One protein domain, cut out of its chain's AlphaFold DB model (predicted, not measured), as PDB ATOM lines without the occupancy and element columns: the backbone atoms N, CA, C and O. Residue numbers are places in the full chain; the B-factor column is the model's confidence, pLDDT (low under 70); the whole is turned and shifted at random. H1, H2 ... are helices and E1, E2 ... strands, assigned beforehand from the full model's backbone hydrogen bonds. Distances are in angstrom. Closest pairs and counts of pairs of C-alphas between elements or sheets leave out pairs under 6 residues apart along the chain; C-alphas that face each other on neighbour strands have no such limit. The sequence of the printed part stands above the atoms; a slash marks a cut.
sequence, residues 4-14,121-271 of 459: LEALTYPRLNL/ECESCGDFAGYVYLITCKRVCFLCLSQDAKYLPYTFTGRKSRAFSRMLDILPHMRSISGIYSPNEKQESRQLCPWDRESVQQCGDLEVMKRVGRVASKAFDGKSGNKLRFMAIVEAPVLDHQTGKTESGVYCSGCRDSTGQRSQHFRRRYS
ATOM      1  N   LEU A   4      28.770 -52.362  49.299       82.50
ATOM      2  CA  LEU A   4      27.708 -51.942  48.396       82.50
ATOM      3  C   LEU A   4      26.483 -52.863  48.483       82.50
ATOM      4  O   LEU A   4      25.357 -52.367  48.520       82.50
ATOM      5  N   GLU A   5      26.678 -54.180  48.554       84.44
ATOM      6  CA  GLU A   5      25.585 -55.159  48.659       84.44
ATOM      7  C   GLU A   5      24.835 -55.044  49.990       84.44
ATOM      8  O   GLU A   5      23.618 -55.211  50.029       84.44
ATOM      9  N   ALA A   6      25.533 -54.706  51.078       86.88
ATOM     10  CA  ALA A   6      24.908 -54.510  52.385       86.88
ATOM     11  C   ALA A   6      24.056 -53.225  52.451       86.88
ATOM     12  O   ALA A   6      23.039 -53.176  53.146       86.88
ATOM     13  N   LEU A   7      24.457 -52.174  51.728       90.62
ATOM     14  CA  LEU A   7      23.843 -50.843  51.814       90.62
ATOM     15  C   LEU A   7      22.857 -50.529  50.682       90.62
ATOM     16  O   LEU A   7      22.158 -49.508  50.741       90.62
ATOM     17  N   THR A   8      22.775 -51.381  49.661       92.88
ATOM     18  CA  THR A   8      21.944 -51.139  48.478       92.88
ATOM     19  C   THR A   8      21.081 -52.327  48.087       92.88
ATOM     20  O   THR A   8      21.228 -53.437  48.587       92.88
ATOM     21  N   TYR A   9      20.148 -52.085  47.172       91.25
ATOM     22  CA  TYR A   9      19.418 -53.136  46.477       91.25
ATOM     23  C   TYR A   9      19.244 -52.768  44.993       91.25
ATOM     24  O   TYR A   9      19.137 -51.584  44.658       91.25
ATOM     25  N   PRO A  10      19.216 -53.753  44.075       88.88
ATOM     26  CA  PRO A  10      19.303 -53.485  42.637       88.88
ATOM     27  C   PRO A  10      17.959 -53.135  41.982       88.88
ATOM     28  O   PRO A  10      17.934 -52.556  40.899       88.88
ATOM     29  N   ARG A  11      16.827 -53.518  42.585       86.06
ATOM     30  CA  ARG A  11      15.495 -53.363  41.977       86.06
ATOM     31  C   ARG A  11      14.436 -52.994  43.003       86.06
ATOM     32  O   ARG A  11      14.378 -53.577  44.080       86.06
ATOM     33  N   LEU A  12      13.557 -52.074  42.626       87.25
ATOM     34  CA  LEU A  12      12.322 -51.815  43.359       87.25
ATOM     35  C   LEU A  12      11.307 -52.919  43.058       87.25
ATOM     36  O   LEU A  12      11.198 -53.367  41.920       87.25
ATOM     37  N   ASN A  13      10.508 -53.298  44.054       86.50
ATOM     38  CA  ASN A  13       9.330 -54.140  43.839       86.50
ATOM     39  C   ASN A  13       8.137 -53.285  43.370       86.50
ATOM     40  O   ASN A  13       7.115 -53.195  44.044       86.50
ATOM     41  N   LEU A  14       8.323 -52.557  42.266       86.62
ATOM     42  CA  LEU A  14       7.326 -51.676  41.659       86.62
ATOM     43  C   LEU A  14       7.473 -51.712  40.143       86.62
ATOM     44  O   LEU A  14       8.592 -51.720  39.631       86.62
ATOM     45  N   GLU A 121      24.153 -39.675  33.894       96.75
ATOM     46  CA  GLU A 121      23.540 -38.526  34.549       96.75
ATOM     47  C   GLU A 121      22.212 -38.104  33.908       96.75
ATOM     48  O   GLU A 121      22.018 -38.114  32.689       96.75
ATOM     49  N   CYS A 122      21.275 -37.689  34.755       97.31
ATOM     50  CA  CYS A 122      20.035 -37.044  34.359       97.31
ATOM     51  C   CYS A 122      20.310 -35.632  33.849       97.31
ATOM     52  O   CYS A 122      20.858 -34.806  34.579       97.31
ATOM     53  N   GLU A 123      19.792 -35.311  32.662       96.69
ATOM     54  CA  GLU A 123      19.994 -34.008  32.011       96.69
ATOM     55  C   GLU A 123      19.511 -32.822  32.862       96.69
ATOM     56  O   GLU A 123      19.963 -31.697  32.691       96.69
ATOM     57  N   SER A 124      18.575 -33.056  33.786       95.25
ATOM     58  CA  SER A 124      17.998 -31.987  34.610       95.25
ATOM     59  C   SER A 124      18.731 -31.743  35.926       95.25
ATOM     60  O   SER A 124      18.615 -30.657  36.478       95.25
ATOM     61  N   CYS A 125      19.364 -32.768  36.502       95.31
ATOM     62  CA  CYS A 125      19.768 -32.723  37.912       95.31
ATOM     63  C   CYS A 125      21.055 -33.481  38.253       95.31
ATOM     64  O   CYS A 125      21.408 -33.520  39.427       95.31
ATOM     65  N   GLY A 126      21.703 -34.150  37.296       95.19
ATOM     66  CA  GLY A 126      22.934 -34.913  37.535       95.19
ATOM     67  C   GLY A 126      22.756 -36.268  38.234       95.19
ATOM     68  O   GLY A 126      23.619 -37.125  38.109       95.19
ATOM     69  N   ASP A 127      21.633 -36.517  38.924       95.06
ATOM     70  CA  ASP A 127      21.342 -37.834  39.526       95.06
ATOM     71  C   ASP A 127      21.400 -38.961  38.481       95.06
ATOM     72  O   ASP A 127      21.103 -38.733  37.307       95.06
ATOM     73  N   PHE A 128      21.653 -40.199  38.915       96.31
ATOM     74  CA  PHE A 128      21.619 -41.352  38.017       96.31
ATOM     75  C   PHE A 128      20.261 -41.460  37.300       96.31
ATOM     76  O   PHE A 128      19.191 -41.546  37.920       96.31
ATOM     77  N   ALA A 129      20.296 -41.460  35.971       96.12
ATOM     78  CA  ALA A 129      19.126 -41.566  35.118       96.12
ATOM     79  C   ALA A 129      18.849 -43.024  34.766       96.12
ATOM     80  O   ALA A 129      19.669 -43.680  34.149       96.12
ATOM     81  N   GLY A 130      17.672 -43.536  35.118       94.75
ATOM     82  CA  GLY A 130      17.257 -44.887  34.731       94.75
ATOM     83  C   GLY A 130      16.600 -44.975  33.354       94.75
ATOM     84  O   GLY A 130      16.519 -46.056  32.776       94.75
ATOM     85  N   TYR A 131      16.117 -43.848  32.826       97.44
ATOM     86  CA  TYR A 131      15.237 -43.833  31.662       97.44
ATOM     87  C   TYR A 131      15.802 -42.990  30.527       97.44
ATOM     88  O   TYR A 131      16.592 -42.060  30.735       97.44
ATOM     89  N   VAL A 132      15.339 -43.294  29.319       98.25
ATOM     90  CA  VAL A 132      15.538 -42.467  28.128       98.25
ATOM     91  C   VAL A 132      14.187 -41.939  27.674       98.25
ATOM     92  O   VAL A 132      13.300 -42.719  27.344       98.25
ATOM     93  N   TYR A 133      14.039 -40.617  27.635       98.31
ATOM     94  CA  TYR A 133      12.894 -39.939  27.033       98.31
ATOM     95  C   TYR A 133      13.081 -39.863  25.521       98.31
ATOM     96  O   TYR A 133      13.965 -39.162  25.025       98.31
ATOM     97  N   LEU A 134      12.263 -40.619  24.793       98.25
ATOM     98  CA  LEU A 134      12.457 -40.923  23.380       98.25
ATOM     99  C   LEU A 134      11.979 -39.823  22.432       98.25
ATOM    100  O   LEU A 134      12.421 -39.813  21.295       98.25
ATOM    101  N   ILE A 135      11.147 -38.863  22.855       97.62
ATOM    102  CA  ILE A 135      10.720 -37.796  21.926       97.62
ATOM    103  C   ILE A 135      11.912 -36.924  21.499       97.62
ATOM    104  O   ILE A 135      12.005 -36.541  20.338       97.62
ATOM    105  N   THR A 136      12.837 -36.640  22.423       97.19
ATOM    106  CA  THR A 136      14.024 -35.797  22.176       97.19
ATOM    107  C   THR A 136      15.350 -36.465  22.559       97.19
ATOM    108  O   THR A 136      16.393 -35.815  22.559       97.19
ATOM    109  N   CYS A 137      15.331 -37.770  22.858       97.81
ATOM    110  CA  CYS A 137      16.489 -38.582  23.244       97.81
ATOM    111  C   CYS A 137      17.302 -37.972  24.405       97.81
ATOM    112  O   CYS A 137      18.446 -37.539  24.239       97.81
ATOM    113  N   LYS A 138      16.689 -37.926  25.594       97.88
ATOM    114  CA  LYS A 138      17.284 -37.355  26.817       97.88
ATOM    115  C   LYS A 138      17.363 -38.387  27.941       97.88
ATOM    116  O   LYS A 138      16.414 -39.150  28.133       97.88
ATOM    117  N   ARG A 139      18.447 -38.381  28.728       97.25
ATOM    118  CA  ARG A 139      18.527 -39.151  29.983       97.25
ATOM    119  C   ARG A 139      17.721 -38.465  31.073       97.25
ATOM    120  O   ARG A 139      17.843 -37.256  31.281       97.25
ATOM    121  N   VAL A 140      16.914 -39.239  31.790       97.81
ATOM    122  CA  VAL A 140      16.071 -38.714  32.865       97.81
ATOM    123  C   VAL A 140      15.971 -39.691  34.039       97.81
ATOM    124  O   VAL A 140      15.798 -40.897  33.867       97.81
ATOM    125  N   CYS A 141      16.090 -39.171  35.263       97.06
ATOM    126  CA  CYS A 141      15.809 -39.924  36.484       97.06
ATOM    127  C   CYS A 141      14.306 -39.906  36.805       97.06
ATOM    128  O   CYS A 141      13.581 -39.002  36.389       97.06
ATOM    129  N   PHE A 142      13.830 -40.867  37.602       95.31
ATOM    130  CA  PHE A 142      12.404 -40.978  37.935       95.31
ATOM    131  C   PHE A 142      11.802 -39.682  38.516       95.31
ATOM    132  O   PHE A 142      10.669 -39.306  38.208       95.31
ATOM    133  N   LEU A 143      12.552 -38.981  39.370       95.00
ATOM    134  CA  LEU A 143      12.057 -37.783  40.053       95.00
ATOM    135  C   LEU A 143      11.842 -36.631  39.078       95.00
ATOM    136  O   LEU A 143      10.783 -36.014  39.088       95.00
ATOM    137  N   CYS A 144      12.803 -36.377  38.189       96.38
ATOM    138  CA  CYS A 144      12.638 -35.348  37.163       96.38
ATOM    139  C   CYS A 144      11.536 -35.731  36.178       96.38
ATOM    140  O   CYS A 144      10.671 -34.912  35.890       96.38
ATOM    141  N   LEU A 145      11.491 -36.993  35.746       95.88
ATOM    142  CA  LEU A 145      10.422 -37.502  34.893       95.88
ATOM    143  C   LEU A 145       9.028 -37.255  35.486       95.88
ATOM    144  O   LEU A 145       8.114 -36.917  34.744       95.88
ATOM    145  N   SER A 146       8.843 -37.464  36.791       92.44
ATOM    146  CA  SER A 146       7.527 -37.393  37.443       92.44
ATOM    147  C   SER A 146       7.135 -35.992  37.916       92.44
ATOM    148  O   SER A 146       5.944 -35.730  38.083       92.44
ATOM    149  N   GLN A 147       8.105 -35.102  38.144       90.94
ATOM    150  CA  GLN A 147       7.876 -33.782  38.744       90.94
ATOM    151  C   GLN A 147       8.068 -32.630  37.756       90.94
ATOM    152  O   GLN A 147       7.384 -31.616  37.869       90.94
ATOM    153  N   ASP A 148       8.978 -32.769  36.794       93.31
ATOM    154  CA  ASP A 148       9.312 -31.687  35.877       93.31
ATOM    155  C   ASP A 148       8.342 -31.669  34.692       93.31
ATOM    156  O   ASP A 148       8.128 -32.678  34.014       93.31
ATOM    157  N   ALA A 149       7.731 -30.518  34.428       91.69
ATOM    158  CA  ALA A 149       6.797 -30.350  33.325       91.69
ATOM    159  C   ALA A 149       7.446 -30.608  31.955       91.69
ATOM    160  O   ALA A 149       6.728 -31.013  31.040       91.69
ATOM    161  N   LYS A 150       8.768 -30.435  31.800       93.44
ATOM    162  CA  LYS A 150       9.488 -30.678  30.532       93.44
ATOM    163  C   LYS A 150       9.240 -32.079  29.960       93.44
ATOM    164  O   LYS A 150       9.113 -32.236  28.753       93.44
ATOM    165  N   TYR A 151       9.075 -33.077  30.831       94.94
ATOM    166  CA  TYR A 151       8.814 -34.470  30.456       94.94
ATOM    167  C   TYR A 151       7.318 -34.814  30.425       94.94
ATOM    168  O   TYR A 151       6.960 -35.989  30.438       94.94
ATOM    169  N   LEU A 152       6.439 -33.803  30.400       94.00
ATOM    170  CA  LEU A 152       5.003 -33.945  30.172       94.00
ATOM    171  C   LEU A 152       4.631 -33.400  28.783       94.00
ATOM    172  O   LEU A 152       4.348 -32.199  28.660       94.00
ATOM    173  N   PRO A 153       4.581 -34.264  27.753       94.44
ATOM    174  CA  PRO A 153       4.258 -33.867  26.388       94.44
ATOM    175  C   PRO A 153       2.895 -33.174  26.267       94.44
ATOM    176  O   PRO A 153       1.939 -33.501  26.979       94.44
ATOM    177  N   TYR A 154       2.773 -32.241  25.323       92.88
ATOM    178  CA  TYR A 154       1.495 -31.616  24.995       92.88
ATOM    179  C   TYR A 154       0.639 -32.520  24.116       92.88
ATOM    180  O   TYR A 154       1.113 -33.107  23.150       92.88
ATOM    181  N   THR A 155      -0.665 -32.545  24.392       89.94
ATOM    182  CA  THR A 155      -1.669 -33.095  23.479       89.94
ATOM    183  C   THR A 155      -2.645 -31.995  23.082       89.94
ATOM    184  O   THR A 155      -3.144 -31.242  23.918       89.94
ATOM    185  N   PHE A 156      -2.915 -31.885  21.782       87.81
ATOM    186  CA  PHE A 156      -3.858 -30.907  21.243       87.81
ATOM    187  C   PHE A 156      -5.133 -31.612  20.790       87.81
ATOM    188  O   PHE A 156      -5.102 -32.387  19.830       87.81
ATOM    189  N   THR A 157      -6.248 -31.316  21.458       80.38
ATOM    190  CA  THR A 157      -7.584 -31.822  21.118       80.38
ATOM    191  C   THR A 157      -8.360 -30.830  20.239       80.38
ATOM    192  O   THR A 157      -8.019 -29.648  20.145       80.38
ATOM    193  N   GLY A 158      -9.414 -31.314  19.574       81.19
ATOM    194  CA  GLY A 158     -10.294 -30.501  18.726       81.19
ATOM    195  C   GLY A 158      -9.808 -30.312  17.283       81.19
ATOM    196  O   GLY A 158      -8.784 -30.858  16.869       81.19
ATOM    197  N   ARG A 159     -10.570 -29.541  16.491       81.81
ATOM    198  CA  ARG A 159     -10.252 -29.274  15.078       81.81
ATOM    199  C   ARG A 159      -8.970 -28.436  14.955       81.81
ATOM    200  O   ARG A 159      -8.778 -27.434  15.653       81.81
ATOM    201  N   LYS A 160      -8.089 -28.853  14.048       84.50
ATOM    202  CA  LYS A 160      -6.811 -28.203  13.732       84.50
ATOM    203  C   LYS A 160      -6.903 -27.587  12.339       84.50
ATOM    204  O   LYS A 160      -7.416 -28.234  11.428       84.50
ATOM    205  N   SER A 161      -6.449 -26.344  12.181       87.38
ATOM    206  CA  SER A 161      -6.300 -25.749  10.850       87.38
ATOM    207  C   SER A 161      -5.174 -26.475  10.099       87.38
ATOM    208  O   SER A 161      -4.299 -27.087  10.717       87.38
ATOM    209  N   ARG A 162      -5.166 -26.421   8.762       88.44
ATOM    210  CA  ARG A 162      -4.087 -27.040   7.970       88.44
ATOM    211  C   ARG A 162      -2.724 -26.413   8.292       88.44
ATOM    212  O   ARG A 162      -1.740 -27.139   8.370       88.44
ATOM    213  N   ALA A 163      -2.678 -25.095   8.500       88.31
ATOM    214  CA  ALA A 163      -1.462 -24.382   8.892       88.31
ATOM    215  C   ALA A 163      -0.944 -24.860  10.257       88.31
ATOM    216  O   ALA A 163       0.217 -25.239  10.371       88.31
ATOM    217  N   PHE A 164      -1.837 -24.960  11.247       89.06
ATOM    218  CA  PHE A 164      -1.510 -25.454  12.582       89.06
ATOM    219  C   PHE A 164      -0.955 -26.883  12.563       89.06
ATOM    220  O   PHE A 164       0.039 -27.171  13.224       89.06
ATOM    221  N   SER A 165      -1.562 -27.784  11.782       90.56
ATOM    222  CA  SER A 165      -1.056 -29.155  11.649       90.56
ATOM    223  C   SER A 165       0.349 -29.195  11.041       90.56
ATOM    224  O   SER A 165       1.213 -29.856  11.601       90.56
ATOM    225  N   ARG A 166       0.612 -28.430   9.967       91.06
ATOM    226  CA  ARG A 166       1.948 -28.378   9.339       91.06
ATOM    227  C   ARG A 166       3.020 -27.843  10.290       91.06
ATOM    228  O   ARG A 166       4.140 -28.336  10.263       91.06
ATOM    229  N   MET A 167       2.670 -26.864  11.125       91.75
ATOM    230  CA  MET A 167       3.573 -26.341  12.153       91.75
ATOM    231  C   MET A 167       3.887 -27.394  13.223       91.75
ATOM    232  O   MET A 167       5.025 -27.533  13.650       91.75
ATOM    233  N   LEU A 168       2.903 -28.184  13.648       91.75
ATOM    234  CA  LEU A 168       3.142 -29.263  14.606       91.75
ATOM    235  C   LEU A 168       3.955 -30.427  14.017       91.75
ATOM    236  O   LEU A 168       4.678 -31.096  14.754       91.75
ATOM    237  N   ASP A 169       3.848 -30.685  12.713       92.62
ATOM    238  CA  ASP A 169       4.538 -31.805  12.060       92.62
ATOM    239  C   ASP A 169       6.069 -31.640  12.030       92.62
ATOM    240  O   ASP A 169       6.780 -32.648  11.983       92.62
ATOM    241  N   ILE A 170       6.573 -30.400  12.100       94.38
ATOM    242  CA  ILE A 170       8.014 -30.090  12.147       94.38
ATOM    243  C   ILE A 170       8.611 -30.145  13.560       94.38
ATOM    244  O   ILE A 170       9.827 -30.064  13.709       94.38
ATOM    245  N   LEU A 171       7.780 -30.280  14.596       96.25
ATOM    246  CA  LEU A 171       8.231 -30.346  15.986       96.25
ATOM    247  C   LEU A 171       8.401 -31.801  16.440       96.25
ATOM    248  O   LEU A 171       7.580 -32.642  16.056       96.25
ATOM    249  N   PRO A 172       9.375 -32.105  17.319       97.69
ATOM    250  CA  PRO A 172       9.516 -33.415  17.941       97.69
ATOM    251  C   PRO A 172       8.212 -33.918  18.568       97.69
ATOM    252  O   PRO A 172       7.588 -33.260  19.407       97.69
ATOM    253  N   HIS A 173       7.790 -35.103  18.140       97.12
ATOM    254  CA  HIS A 173       6.552 -35.744  18.573       97.12
ATOM    255  C   HIS A 173       6.628 -37.254  18.452       97.12
ATOM    256  O   HIS A 173       7.494 -37.799  17.762       97.12
ATOM    257  N   MET A 174       5.664 -37.911  19.087       96.62
ATOM    258  CA  MET A 174       5.465 -39.349  18.995       96.62
ATOM    259  C   MET A 174       4.023 -39.688  18.614       96.62
ATOM    260  O   MET A 174       3.107 -38.894  18.825       96.62
ATOM    261  N   ARG A 175       3.806 -40.903  18.116       96.38
ATOM    262  CA  ARG A 175       2.503 -41.568  18.041       96.38
ATOM    263  C   ARG A 175       2.481 -42.669  19.089       96.38
ATOM    264  O   ARG A 175       3.205 -43.643  18.960       96.38
ATOM    265  N   SER A 176       1.689 -42.507  20.144       95.19
ATOM    266  CA  SER A 176       1.656 -43.491  21.226       95.19
ATOM    267  C   SER A 176       1.084 -44.825  20.745       95.19
ATOM    268  O   SER A 176       0.252 -44.877  19.836       95.19
ATOM    269  N   ILE A 177       1.479 -45.902  21.413       95.81
ATOM    270  CA  ILE A 177       0.833 -47.207  21.269       95.81
ATOM    271  C   ILE A 177      -0.177 -47.410  22.401       95.81
ATOM    272  O   ILE A 177      -0.069 -46.794  23.467       95.81
ATOM    273  N   SER A 178      -1.184 -48.245  22.169       95.81
ATOM    274  CA  SER A 178      -2.121 -48.643  23.221       95.81
ATOM    275  C   SER A 178      -1.409 -49.480  24.278       95.81
ATOM    276  O   SER A 178      -0.562 -50.298  23.927       95.81
ATOM    277  N   GLY A 179      -1.773 -49.317  25.546       95.88
ATOM    278  CA  GLY A 179      -1.107 -50.030  26.627       95.88
ATOM    279  C   GLY A 179      -1.557 -49.616  28.020       95.88
ATOM    280  O   GLY A 179      -2.473 -48.802  28.193       95.88
ATOM    281  N   ILE A 180      -0.890 -50.193  29.010       96.62
ATOM    282  CA  ILE A 180      -0.982 -49.818  30.419       96.62
ATOM    283  C   ILE A 180       0.255 -48.986  30.724       96.62
ATOM    284  O   ILE A 180       1.360 -49.394  30.389       96.62
ATOM    285  N   TYR A 181       0.072 -47.822  31.341       95.75
ATOM    286  CA  TYR A 181       1.164 -46.889  31.584       95.75
ATOM    287  C   TYR A 181       1.151 -46.319  32.994       95.75
ATOM    288  O   TYR A 181       0.081 -46.155  33.583       95.75
ATOM    289  N   SER A 182       2.321 -45.899  33.479       94.25
ATOM    290  CA  SER A 182       2.566 -45.347  34.822       94.25
ATOM    291  C   SER A 182       2.456 -46.366  35.972       94.25
ATOM    292  O   SER A 182       1.751 -47.371  35.841       94.25
ATOM    293  N   PRO A 183       3.057 -46.076  37.143       92.25
ATOM    294  CA  PRO A 183       2.881 -46.855  38.371       92.25
ATOM    295  C   PRO A 183       1.425 -47.095  38.783       92.25
ATOM    296  O   PRO A 183       1.137 -48.044  39.496       92.25
ATOM    297  N   ASN A 184       0.500 -46.241  38.330       91.38
ATOM    298  CA  ASN A 184      -0.924 -46.330  38.658       91.38
ATOM    299  C   ASN A 184      -1.729 -47.122  37.611       91.38
ATOM    300  O   ASN A 184      -2.945 -46.934  37.525       91.38
ATOM    301  N   GLU A 185      -1.051 -47.906  36.766       93.94
ATOM    302  CA  GLU A 185      -1.640 -48.833  35.787       93.94
ATOM    303  C   GLU A 185      -2.719 -48.184  34.903       93.94
ATOM    304  O   GLU A 185      -3.791 -48.724  34.626       93.94
ATOM    305  N   LYS A 186      -2.449 -46.961  34.444       93.69
ATOM    306  CA  LYS A 186      -3.392 -46.189  33.640       93.69
ATOM    307  C   LYS A 186      -3.463 -46.746  32.225       93.69
ATOM    308  O   LYS A 186      -2.550 -46.560  31.423       93.69
ATOM    309  N   GLN A 187      -4.605 -47.328  31.892       95.06
ATOM    310  CA  GLN A 187      -4.882 -47.805  30.545       95.06
ATOM    311  C   GLN A 187      -5.083 -46.644  29.550       95.06
ATOM    312  O   GLN A 187      -5.701 -45.608  29.843       95.06
ATOM    313  N   GLU A 188      -4.563 -46.808  28.338       94.31
ATOM    314  CA  GLU A 188      -4.918 -45.997  27.174       94.31
ATOM    315  C   GLU A 188      -5.049 -46.896  25.949       94.31
ATOM    316  O   GLU A 188      -4.092 -47.530  25.516       94.31
ATOM    317  N   SER A 189      -6.253 -46.935  25.388       92.56
ATOM    318  CA  SER A 189      -6.559 -47.696  24.177       92.56
ATOM    319  C   SER A 189      -6.455 -46.847  22.911       92.56
ATOM    320  O   SER A 189      -6.350 -47.395  21.817       92.56
ATOM    321  N   ARG A 190      -6.480 -45.513  23.026       91.12
ATOM    322  CA  ARG A 190      -6.424 -44.618  21.867       91.12
ATOM    323  C   ARG A 190      -4.980 -44.321  21.491       91.12
ATOM    324  O   ARG A 190      -4.144 -44.044  22.346       91.12
ATOM    325  N   GLN A 191      -4.717 -44.267  20.191       91.81
ATOM    326  CA  GLN A 191      -3.480 -43.686  19.688       91.81
ATOM    327  C   GLN A 191      -3.520 -42.166  19.878       91.81
ATOM    328  O   GLN A 191      -4.368 -41.468  19.315       91.81
ATOM    329  N   LEU A 192      -2.595 -41.653  20.680       93.19
ATOM    330  CA  LEU A 192      -2.387 -40.231  20.896       93.19
ATOM    331  C   LEU A 192      -1.206 -39.766  20.043       93.19
ATOM    332  O   LEU A 192      -0.320 -40.545  19.704       93.19
ATOM    333  N   CYS A 193      -1.167 -38.472  19.737       94.31
ATOM    334  CA  CYS A 193       0.013 -37.836  19.163       94.31
ATOM    335  C   CYS A 193       0.465 -36.738  20.126       94.31
ATOM    336  O   CYS A 193      -0.141 -35.668  20.114       94.31
ATOM    337  N   PRO A 194       1.371 -37.019  21.075       95.31
ATOM    338  CA  PRO A 194       1.917 -35.993  21.951       95.31
ATOM    339  C   PRO A 194       3.185 -35.357  21.370       95.31
ATOM    340  O   PRO A 194       4.010 -36.037  20.757       95.31
ATOM    341  N   TRP A 195       3.345 -34.058  21.606       96.56
ATOM    342  CA  TRP A 195       4.504 -33.262  21.199       96.56
ATOM    343  C   TRP A 195       5.382 -32.930  22.396       96.56
ATOM    344  O   TRP A 195       4.868 -32.684  23.490       96.56
ATOM    345  N   ASP A 196       6.691 -32.881  22.176       96.88
ATOM    346  CA  ASP A 196       7.636 -32.462  23.203       96.88
ATOM    347  C   ASP A 196       7.292 -31.069  23.750       96.88
ATOM    348  O   ASP A 196       6.969 -30.146  22.995       96.88
ATOM    349  N   ARG A 197       7.342 -30.910  25.078       94.00
ATOM    350  CA  ARG A 197       6.891 -29.673  25.720       94.00
ATOM    351  C   ARG A 197       7.788 -28.491  25.383       94.00
ATOM    352  O   ARG A 197       7.266 -27.443  25.004       94.00
ATOM    353  N   GLU A 198       9.099 -28.649  25.546       94.31
ATOM    354  CA  GLU A 198      10.061 -27.564  25.334       94.31
ATOM    355  C   GLU A 198      10.029 -27.115  23.871       94.31
ATOM    356  O   GLU A 198       9.886 -25.926  23.591       94.31
ATOM    357  N   SER A 199      10.022 -28.077  22.945       95.44
ATOM    358  CA  SER A 199       9.956 -27.809  21.505       95.44
ATOM    359  C   SER A 199       8.704 -27.018  21.108       95.44
ATOM    360  O   SER A 199       8.773 -26.087  20.310       95.44
ATOM    361  N   VAL A 200       7.547 -27.346  21.692       94.38
ATOM    362  CA  VAL A 200       6.294 -26.607  21.465       94.38
ATOM    363  C   VAL A 200       6.346 -25.202  22.059       94.38
ATOM    364  O   VAL A 200       5.868 -24.260  21.433       94.38
ATOM    365  N   GLN A 201       6.914 -25.034  23.252       91.69
ATOM    366  CA  GLN A 201       7.018 -23.719  23.896       91.69
ATOM    367  C   GLN A 201       7.987 -22.787  23.161       91.69
ATOM    368  O   GLN A 201       7.787 -21.574  23.159       91.69
ATOM    369  N   GLN A 202       9.007 -23.351  22.519       92.56
ATOM    370  CA  GLN A 202      10.053 -22.614  21.813       92.56
ATOM    371  C   GLN A 202       9.748 -22.395  20.321       92.56
ATOM    372  O   GLN A 202      10.497 -21.693  19.651       92.56
ATOM    373  N   CYS A 203       8.646 -22.940  19.787       91.81
ATOM    374  CA  CYS A 203       8.341 -22.846  18.351       91.81
ATOM    375  C   CYS A 203       7.988 -21.428  17.863       91.81
ATOM    376  O   CYS A 203       8.012 -21.175  16.662       91.81
ATOM    377  N   GLY A 204       7.626 -20.512  18.768       86.94
ATOM    378  CA  GLY A 204       7.326 -19.112  18.442       86.94
ATOM    379  C   GLY A 204       6.016 -18.865  17.674       86.94
ATOM    380  O   GLY A 204       5.692 -17.711  17.398       86.94
ATOM    381  N   ASP A 205       5.233 -19.900  17.350       90.81
ATOM    382  CA  ASP A 205       3.977 -19.753  16.604       90.81
ATOM    383  C   ASP A 205       2.824 -19.243  17.490       90.81
ATOM    384  O   ASP A 205       2.476 -19.824  18.524       90.81
ATOM    385  N   LEU A 206       2.179 -18.153  17.065       86.44
ATOM    386  CA  LEU A 206       1.151 -17.476  17.857       86.44
ATOM    387  C   LEU A 206      -0.130 -18.314  18.041       86.44
ATOM    388  O   LEU A 206      -0.784 -18.203  19.084       86.44
ATOM    389  N   GLU A 207      -0.522 -19.140  17.060       86.19
ATOM    390  CA  GLU A 207      -1.683 -20.036  17.197       86.19
ATOM    391  C   GLU A 207      -1.367 -21.167  18.189       86.19
ATOM    392  O   GLU A 207      -2.194 -21.473  19.059       86.19
ATOM    393  N   VAL A 208      -0.160 -21.738  18.113       87.19
ATOM    394  CA  VAL A 208       0.350 -22.737  19.068       87.19
ATOM    395  C   VAL A 208       0.358 -22.185  20.482       87.19
ATOM    396  O   VAL A 208      -0.283 -22.775  21.357       87.19
ATOM    397  N   MET A 209       0.954 -21.017  20.707       85.88
ATOM    398  CA  MET A 209       1.045 -20.429  22.047       85.88
ATOM    399  C   MET A 209      -0.333 -20.115  22.650       85.88
ATOM    400  O   MET A 209      -0.579 -20.399  23.828       85.88
ATOM    401  N   LYS A 210      -1.292 -19.640  21.840       86.06
ATOM    402  CA  LYS A 210      -2.686 -19.439  22.281       86.06
ATOM    403  C   LYS A 210      -3.349 -20.742  22.736       86.06
ATOM    404  O   LYS A 210      -4.086 -20.745  23.725       86.06
ATOM    405  N   ARG A 211      -3.126 -21.856  22.028       85.38
ATOM    406  CA  ARG A 211      -3.684 -23.165  22.416       85.38
ATOM    407  C   ARG A 211      -2.963 -23.758  23.623       85.38
ATOM    408  O   ARG A 211      -3.637 -24.312  24.489       85.38
ATOM    409  N   VAL A 212      -1.644 -23.597  23.719       85.06
ATOM    410  CA  VAL A 212      -0.842 -24.017  24.878       85.06
ATOM    411  C   VAL A 212      -1.368 -23.380  26.163       85.06
ATOM    412  O   VAL A 212      -1.618 -24.104  27.126       85.06
ATOM    413  N   GLY A 213      -1.635 -22.069  26.162       77.25
ATOM    414  CA  GLY A 213      -2.197 -21.374  27.328       77.25
ATOM    415  C   GLY A 213      -3.516 -21.988  27.818       77.25
ATOM    416  O   GLY A 213      -3.701 -22.186  29.016       77.25
ATOM    417  N   ARG A 214      -4.396 -22.394  26.891       76.62
ATOM    418  CA  ARG A 214      -5.677 -23.057  27.216       76.62
ATOM    419  C   ARG A 214      -5.513 -24.476  27.761       76.62
ATOM    420  O   ARG A 214      -6.350 -24.926  28.540       76.62
ATOM    421  N   VAL A 215      -4.496 -25.206  27.298       77.31
ATOM    422  CA  VAL A 215      -4.194 -26.562  27.782       77.31
ATOM    423  C   VAL A 215      -3.584 -26.486  29.179       77.31
ATOM    424  O   VAL A 215      -4.026 -27.200  30.076       77.31
ATOM    425  N   ALA A 216      -2.620 -25.585  29.385       71.31
ATOM    426  CA  ALA A 216      -1.958 -25.387  30.671       71.31
ATOM    427  C   ALA A 216      -2.947 -24.973  31.773       71.31
ATOM    428  O   ALA A 216      -2.909 -25.536  32.861       71.31
ATOM    429  N   SER A 217      -3.891 -24.074  31.472       61.53
ATOM    430  CA  SER A 217      -4.881 -23.595  32.448       61.53
ATOM    431  C   SER A 217      -5.876 -24.663  32.927       61.53
ATOM    432  O   SER A 217      -6.624 -24.413  33.866       61.53
ATOM    433  N   LYS A 218      -5.946 -25.827  32.267       60.56
ATOM    434  CA  LYS A 218      -6.894 -26.915  32.580       60.56
ATOM    435  C   LYS A 218      -6.220 -28.184  33.105       60.56
ATOM    436  O   LYS A 218      -6.911 -29.151  33.416       60.56
ATOM    437  N   ALA A 219      -4.891 -28.221  33.152       60.12
ATOM    438  CA  ALA A 219      -4.153 -29.451  33.396       60.12
ATOM    439  C   ALA A 219      -3.871 -29.659  34.891       60.12
ATOM    440  O   ALA A 219      -2.988 -29.025  35.461       60.12
ATOM    441  N   PHE A 220      -4.565 -30.618  35.506       65.75
ATOM    442  CA  PHE A 220      -4.027 -31.318  36.671       65.75
ATOM    443  C   PHE A 220      -3.036 -32.378  36.169       65.75
ATOM    444  O   PHE A 220      -3.424 -33.276  35.424       65.75
ATOM    445  N   ASP A 221      -1.755 -32.258  36.528       74.44
ATOM    446  CA  ASP A 221      -0.704 -33.157  36.029       74.44
ATOM    447  C   ASP A 221      -0.865 -34.581  36.578       74.44
ATOM    448  O   ASP A 221      -0.698 -35.542  35.846       74.44
ATOM    449  N   GLY A 222      -1.213 -34.767  37.853       74.50
ATOM    450  CA  GLY A 222      -1.222 -36.108  38.456       74.50
ATOM    451  C   GLY A 222       0.174 -36.736  38.633       74.50
ATOM    452  O   GLY A 222       0.261 -37.860  39.124       74.50
ATOM    453  N   LYS A 223       1.257 -36.011  38.293       85.25
ATOM    454  CA  LYS A 223       2.677 -36.352  38.511       85.25
ATOM    455  C   LYS A 223       3.024 -37.769  38.040       85.25
ATOM    456  O   LYS A 223       2.830 -38.100  36.873       85.25
ATOM    457  N   SER A 224       3.496 -38.635  38.938       84.31
ATOM    458  CA  SER A 224       3.815 -40.037  38.652       84.31
ATOM    459  C   SER A 224       2.611 -40.860  38.180       84.31
ATOM    460  O   SER A 224       2.813 -41.935  37.641       84.31
ATOM    461  N   GLY A 225       1.376 -40.373  38.320       86.62
ATOM    462  CA  GLY A 225       0.180 -41.000  37.753       86.62
ATOM    463  C   GLY A 225      -0.147 -40.575  36.316       86.62
ATOM    464  O   GLY A 225      -1.151 -41.036  35.765       86.62
ATOM    465  N   ASN A 226       0.635 -39.681  35.702       91.25
ATOM    466  CA  ASN A 226       0.369 -39.205  34.349       91.25
ATOM    467  C   ASN A 226       0.959 -40.137  33.291       91.25
ATOM    468  O   ASN A 226       2.146 -40.073  32.971       91.25
ATOM    469  N   LYS A 227       0.102 -40.950  32.675       93.06
ATOM    470  CA  LYS A 227       0.483 -41.888  31.611       93.06
ATOM    471  C   LYS A 227       1.268 -41.277  30.449       93.06
ATOM    472  O   LYS A 227       2.118 -41.961  29.891       93.06
ATOM    473  N   LEU A 228       1.042 -40.003  30.105       93.81
ATOM    474  CA  LEU A 228       1.743 -39.355  28.987       93.81
ATOM    475  C   LEU A 228       3.261 -39.298  29.200       93.81
ATOM    476  O   LEU A 228       4.006 -39.348  28.225       93.81
ATOM    477  N   ARG A 229       3.713 -39.228  30.460       94.38
ATOM    478  CA  ARG A 229       5.138 -39.243  30.824       94.38
ATOM    479  C   ARG A 229       5.767 -40.609  30.532       94.38
ATOM    480  O   ARG A 229       6.883 -40.682  30.039       94.38
ATOM    481  N   PHE A 230       5.023 -41.684  30.791       96.44
ATOM    482  CA  PHE A 230       5.503 -43.067  30.691       96.44
ATOM    483  C   PHE A 230       5.383 -43.655  29.276       96.44
ATOM    484  O   PHE A 230       6.152 -44.537  28.914       96.44
ATOM    485  N   MET A 231       4.485 -43.118  28.441       97.00
ATOM    486  CA  MET A 231       4.362 -43.483  27.017       97.00
ATOM    487  C   MET A 231       5.593 -43.122  26.176       97.00
ATOM    488  O   MET A 231       5.752 -43.632  25.070       97.00
ATOM    489  N   ALA A 232       6.421 -42.200  26.669       96.06
ATOM    490  CA  ALA A 232       7.544 -41.620  25.943       96.06
ATOM    491  C   ALA A 232       8.913 -42.099  26.444       96.06
ATOM    492  O   ALA A 232       9.930 -41.594  25.971       96.06
ATOM    493  N   ILE A 233       8.959 -43.009  27.419       97.94
ATOM    494  CA  ILE A 233      10.210 -43.450  28.035       97.94
ATOM    495  C   ILE A 233      10.379 -44.952  27.958       97.94
ATOM    496  O   ILE A 233       9.404 -45.698  28.020       97.94
ATOM    497  N   VAL A 234      11.636 -45.364  27.942       97.62
ATOM    498  CA  VAL A 234      12.038 -46.740  28.212       97.62
ATOM    499  C   VAL A 234      13.043 -46.774  29.348       97.62
ATOM    500  O   VAL A 234      13.776 -45.797  29.555       97.62
ATOM    501  N   GLU A 235      13.104 -47.888  30.065       95.62
ATOM    502  CA  GLU A 235      14.248 -48.171  30.925       95.62
ATOM    503  C   GLU A 235      15.471 -48.531  30.066       95.62
ATOM    504  O   GLU A 235      15.373 -49.278  29.090       95.62
ATOM    505  N   ALA A 236      16.632 -47.959  30.391       94.62
ATOM    506  CA  ALA A 236      17.873 -48.263  29.684       94.62
ATOM    507  C   ALA A 236      19.077 -48.219  30.635       94.62
ATOM    508  O   ALA A 236      19.254 -47.210  31.339       94.62
ATOM    509  N   PRO A 237      19.925 -49.266  30.640       94.50
ATOM    510  CA  PRO A 237      21.150 -49.256  31.422       94.50
ATOM    511  C   PRO A 237      22.154 -48.244  30.858       94.50
ATOM    512  O   PRO A 237      22.087 -47.854  29.691       94.50
ATOM    513  N   VAL A 238      23.104 -47.846  31.697       96.00
ATOM    514  CA  VAL A 238      24.300 -47.110  31.285       96.00
ATOM    515  C   VAL A 238      25.295 -48.100  30.705       96.00
ATOM    516  O   VAL A 238      25.619 -49.084  31.361       96.00
ATOM    517  N   LEU A 239      25.792 -47.844  29.501       96.06
ATOM    518  CA  LEU A 239      26.874 -48.598  28.882       96.06
ATOM    519  C   LEU A 239      28.206 -47.885  29.114       96.06
ATOM    520  O   LEU A 239      28.425 -46.781  28.615       96.06
ATOM    521  N   ASP A 240      29.128 -48.555  29.789       93.50
ATOM    522  CA  ASP A 240      30.530 -48.171  29.755       93.50
ATOM    523  C   ASP A 240      31.122 -48.585  28.402       93.50
ATOM    524  O   ASP A 240      31.317 -49.767  28.116       93.50
ATOM    525  N   HIS A 241      31.387 -47.599  27.546       87.50
ATOM    526  CA  HIS A 241      31.923 -47.824  26.205       87.50
ATOM    527  C   HIS A 241      33.360 -48.376  26.202       87.50
ATOM    528  O   HIS A 241      33.772 -48.942  25.192       87.50
ATOM    529  N   GLN A 242      34.116 -48.226  27.295       88.19
ATOM    530  CA  GLN A 242      35.487 -48.735  27.399       88.19
ATOM    531  C   GLN A 242      35.493 -50.212  27.783       88.19
ATOM    532  O   GLN A 242      36.236 -51.003  27.208       88.19
ATOM    533  N   THR A 243      34.651 -50.595  28.748       90.56
ATOM    534  CA  THR A 243      34.618 -51.971  29.270       90.56
ATOM    535  C   THR A 243      33.542 -52.848  28.629       90.56
ATOM    536  O   THR A 243      33.572 -54.069  28.779       90.56
ATOM    537  N   GLY A 244      32.567 -52.251  27.939       89.19
ATOM    538  CA  GLY A 244      31.387 -52.937  27.409       89.19
ATOM    539  C   GLY A 244      30.409 -53.418  28.488       89.19
ATOM    540  O   GLY A 244      29.477 -54.166  28.177       89.19
ATOM    541  N   LYS A 245      30.620 -53.031  29.755       92.69
ATOM    542  CA  LYS A 245      29.754 -53.393  30.882       92.69
ATOM    543  C   LYS A 245      28.568 -52.443  30.981       92.69
ATOM    544  O   LYS A 245      28.651 -51.270  30.627       92.69
ATOM    545  N   THR A 246      27.459 -52.966  31.492       94.75
ATOM    546  CA  THR A 246      26.228 -52.203  31.695       94.75
ATOM    547  C   THR A 246      25.902 -52.040  33.170       94.75
ATOM    548  O   THR A 246      26.017 -52.998  33.933       94.75
ATOM    549  N   GLU A 247      25.407 -50.866  33.543       94.31
ATOM    550  CA  GLU A 247      24.984 -50.528  34.900       94.31
ATOM    551  C   GLU A 247      23.548 -49.980  34.896       94.31
ATOM    552  O   GLU A 247      23.246 -48.997  34.223       94.31
ATOM    553  N   SER A 248      22.649 -50.586  35.672       93.69
ATOM    554  CA  SER A 248      21.251 -50.122  35.811       93.69
ATOM    555  C   SER A 248      21.032 -49.158  36.987       93.69
ATOM    556  O   SER A 248      19.933 -48.614  37.152       93.69
ATOM    557  N   GLY A 249      22.083 -48.940  37.781       93.69
ATOM    558  CA  GLY A 249      22.066 -48.192  39.031       93.69
ATOM    559  C   GLY A 249      21.534 -49.013  40.207       93.69
ATOM    560  O   GLY A 249      20.944 -50.081  40.036       93.69
ATOM    561  N   VAL A 250      21.744 -48.489  41.409       94.00
ATOM    562  CA  VAL A 250      21.340 -49.100  42.683       94.00
ATOM    563  C   VAL A 250      20.500 -48.138  43.519       94.00
ATOM    564  O   VAL A 250      20.558 -46.919  43.338       94.00
ATOM    565  N   TYR A 251      19.719 -48.686  44.446       93.88
ATOM    566  CA  TYR A 251      18.894 -47.932  45.389       93.88
ATOM    567  C   TYR A 251      19.461 -48.036  46.806       93.88
ATOM    568  O   TYR A 251      19.982 -49.078  47.191       93.88
ATOM    569  N   CYS A 252      19.325 -46.974  47.602       93.50
ATOM    570  CA  CYS A 252      19.773 -46.959  48.995       93.50
ATOM    571  C   CYS A 252      18.811 -47.750  49.896       93.50
ATOM    572  O   CYS A 252      17.626 -47.405  49.978       93.50
ATOM    573  N   SER A 253      19.318 -48.752  50.622       92.19
ATOM    574  CA  SER A 253      18.523 -49.560  51.559       92.19
ATOM    575  C   SER A 253      17.886 -48.721  52.671       92.19
ATOM    576  O   SER A 253      16.725 -48.946  53.004       92.19
ATOM    577  N   GLY A 254      18.578 -47.689  53.170       91.00
ATOM    578  CA  GLY A 254      18.052 -46.782  54.202       91.00
ATOM    579  C   GLY A 254      16.982 -45.795  53.714       91.00
ATOM    580  O   GLY A 254      16.306 -45.172  54.523       91.00
ATOM    581  N   CYS A 255      16.801 -45.646  52.398       92.62
ATOM    582  CA  CYS A 255      15.819 -44.719  51.821       92.62
ATOM    583  C   CYS A 255      14.486 -45.389  51.461       92.62
ATOM    584  O   CYS A 255      13.625 -44.725  50.893       92.62
ATOM    585  N   ARG A 256      14.311 -46.690  51.737       89.75
ATOM    586  CA  ARG A 256      13.207 -47.512  51.203       89.75
ATOM    587  C   ARG A 256      11.809 -46.934  51.454       89.75
ATOM    588  O   ARG A 256      10.981 -46.988  50.549       89.75
ATOM    589  N   ASP A 257      11.587 -46.326  52.616       87.75
ATOM    590  CA  ASP A 257      10.276 -45.798  53.022       87.75
ATOM    591  C   ASP A 257      10.178 -44.263  52.925       87.75
ATOM    592  O   ASP A 257       9.166 -43.660  53.285       87.75
ATOM    593  N   SER A 258      11.221 -43.596  52.421       90.56
ATOM    594  CA  SER A 258      11.280 -42.135  52.372       90.56
ATOM    595  C   SER A 258      10.726 -41.585  51.056       90.56
ATOM    596  O   SER A 258      11.232 -41.856  49.966       90.56
ATOM    597  N   THR A 259       9.668 -40.777  51.153       83.75
ATOM    598  CA  THR A 259       8.945 -40.192  50.004       83.75
ATOM    599  C   THR A 259       8.992 -38.662  49.959       83.75
ATOM    600  O   THR A 259       8.597 -38.063  48.960       83.75
ATOM    601  N   GLY A 260       9.477 -38.018  51.026       77.94
ATOM    602  CA  GLY A 260       9.436 -36.562  51.182       77.94
ATOM    603  C   GLY A 260      10.596 -35.843  50.497       77.94
ATOM    604  O   GLY A 260      10.412 -35.139  49.505       77.94
ATOM    605  N   GLN A 261      11.807 -35.986  51.043       86.75
ATOM    606  CA  GLN A 261      12.976 -35.252  50.560       86.75
ATOM    607  C   GLN A 261      13.579 -35.911  49.323       86.75
ATOM    608  O   GLN A 261      13.831 -37.112  49.306       86.75
ATOM    609  N   ARG A 262      13.896 -35.104  48.303       88.88
ATOM    610  CA  ARG A 262      14.500 -35.580  47.050       88.88
ATOM    611  C   ARG A 262      15.789 -36.379  47.282       88.88
ATOM    612  O   ARG A 262      15.974 -37.420  46.658       88.88
ATOM    613  N   SER A 263      16.658 -35.895  48.169       89.56
ATOM    614  CA  SER A 263      17.957 -36.502  48.492       89.56
ATOM    615  C   SER A 263      17.833 -37.923  49.045       89.56
ATOM    616  O   SER A 263      18.695 -38.752  48.765       89.56
ATOM    617  N   GLN A 264      16.752 -38.200  49.773       91.25
ATOM    618  CA  GLN A 264      16.473 -39.475  50.434       91.25
ATOM    619  C   GLN A 264      15.313 -40.230  49.782       91.25
ATOM    620  O   GLN A 264      14.819 -41.199  50.341       91.25
ATOM    621  N   HIS A 265      14.836 -39.793  48.618       93.44
ATOM    622  CA  HIS A 265      13.650 -40.383  48.020       93.44
ATOM    623  C   HIS A 265      13.929 -41.831  47.594       93.44
ATOM    624  O   HIS A 265      14.892 -42.087  46.871       93.44
ATOM    625  N   PHE A 266      13.053 -42.771  47.950       93.75
ATOM    626  CA  PHE A 266      13.244 -44.213  47.726       93.75
ATOM    627  C   PHE A 266      13.494 -44.607  46.258       93.75
ATOM    628  O   PHE A 266      14.181 -45.578  45.967       93.75
ATOM    629  N   ARG A 267      12.956 -43.822  45.315       93.94
ATOM    630  CA  ARG A 267      13.176 -43.965  43.859       93.94
ATOM    631  C   ARG A 267      14.419 -43.265  43.294       93.94
ATOM    632  O   ARG A 267      14.589 -43.237  42.074       93.94
ATOM    633  N   ARG A 268      15.260 -42.655  44.129       94.25
ATOM    634  CA  ARG A 268      16.542 -42.095  43.692       94.25
ATOM    635  C   ARG A 268      17.524 -43.244  43.457       94.25
ATOM    636  O   ARG A 268      17.706 -44.087  44.330       94.25
ATOM    637  N   ARG A 269      18.126 -43.271  42.267       93.88
ATOM    638  CA  ARG A 269      19.162 -44.238  41.887       93.88
ATOM    639  C   ARG A 269      20.542 -43.607  42.004       93.88
ATOM    640  O   ARG A 269      20.680 -42.390  41.864       93.88
ATOM    641  N   TYR A 270      21.542 -44.452  42.187       93.12
ATOM    642  CA  TYR A 270      22.952 -44.085  42.255       93.12
ATOM    643  C   TYR A 270      23.763 -44.998  41.339       93.12
ATOM    644  O   TYR A 270      23.372 -46.147  41.132       93.12
ATOM    645  N   SER A 271      24.891 -44.508  40.818       91.12
ATOM    646  CA  SER A 271      25.913 -45.421  40.294       91.12
ATOM    647  C   SER A 271      26.692 -46.037  41.453       91.12
ATOM    648  O   SER A 271      26.859 -45.385  42.491       91.12
TER     649      SER A 271
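AT A GLANCE: This is residues 4 to 14 and 121 to 271 of the 459 residues of the protein "F-box domain-containing protein" of Aureobasidium pullulans (UniProt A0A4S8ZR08). With little regular structure, this elongated body holds the small antiparallel sheet E2 E1 E5 near its middle, H1 and E6 at one end, and H3, H4 and H5 at the other. Of 162 printed residues, 57 are in six named helices and six named strands, mixed in class, running H1 E1 E2 H2 H3 E3 E4 H4 H5 H6 E5 E6. It is only just compact, close to loose: the radius of gyration of the C-alphas is 17.8 A, the spans 59 by 36 by 28 A.

HOW THE PARTS SIT: After H1, residues 4 to 7, find the hairpin of E1, residues 131 to 133, and E2, residues 138 to 140; N 133 and O 138 are 2.8 A apart. In H5, residues 206 to 216, 6 of 7 O i to N i+4 pairs are within hydrogen-bond range.

IN THESE COORDINATES: Find C-alpha 4 at (27.708, -51.942, 48.396); H5, 15.4 A long, ends at C-alpha 216, (-1.958, -25.387, 30.671).

THE WHOLE: Residues 15 to 120 are cut out, with C-alphas 14 and 121 22.1 A apart. Residues 148 to 161 and 236 to 249 are long links; pLDDT is under 70 at residues 217 to 220.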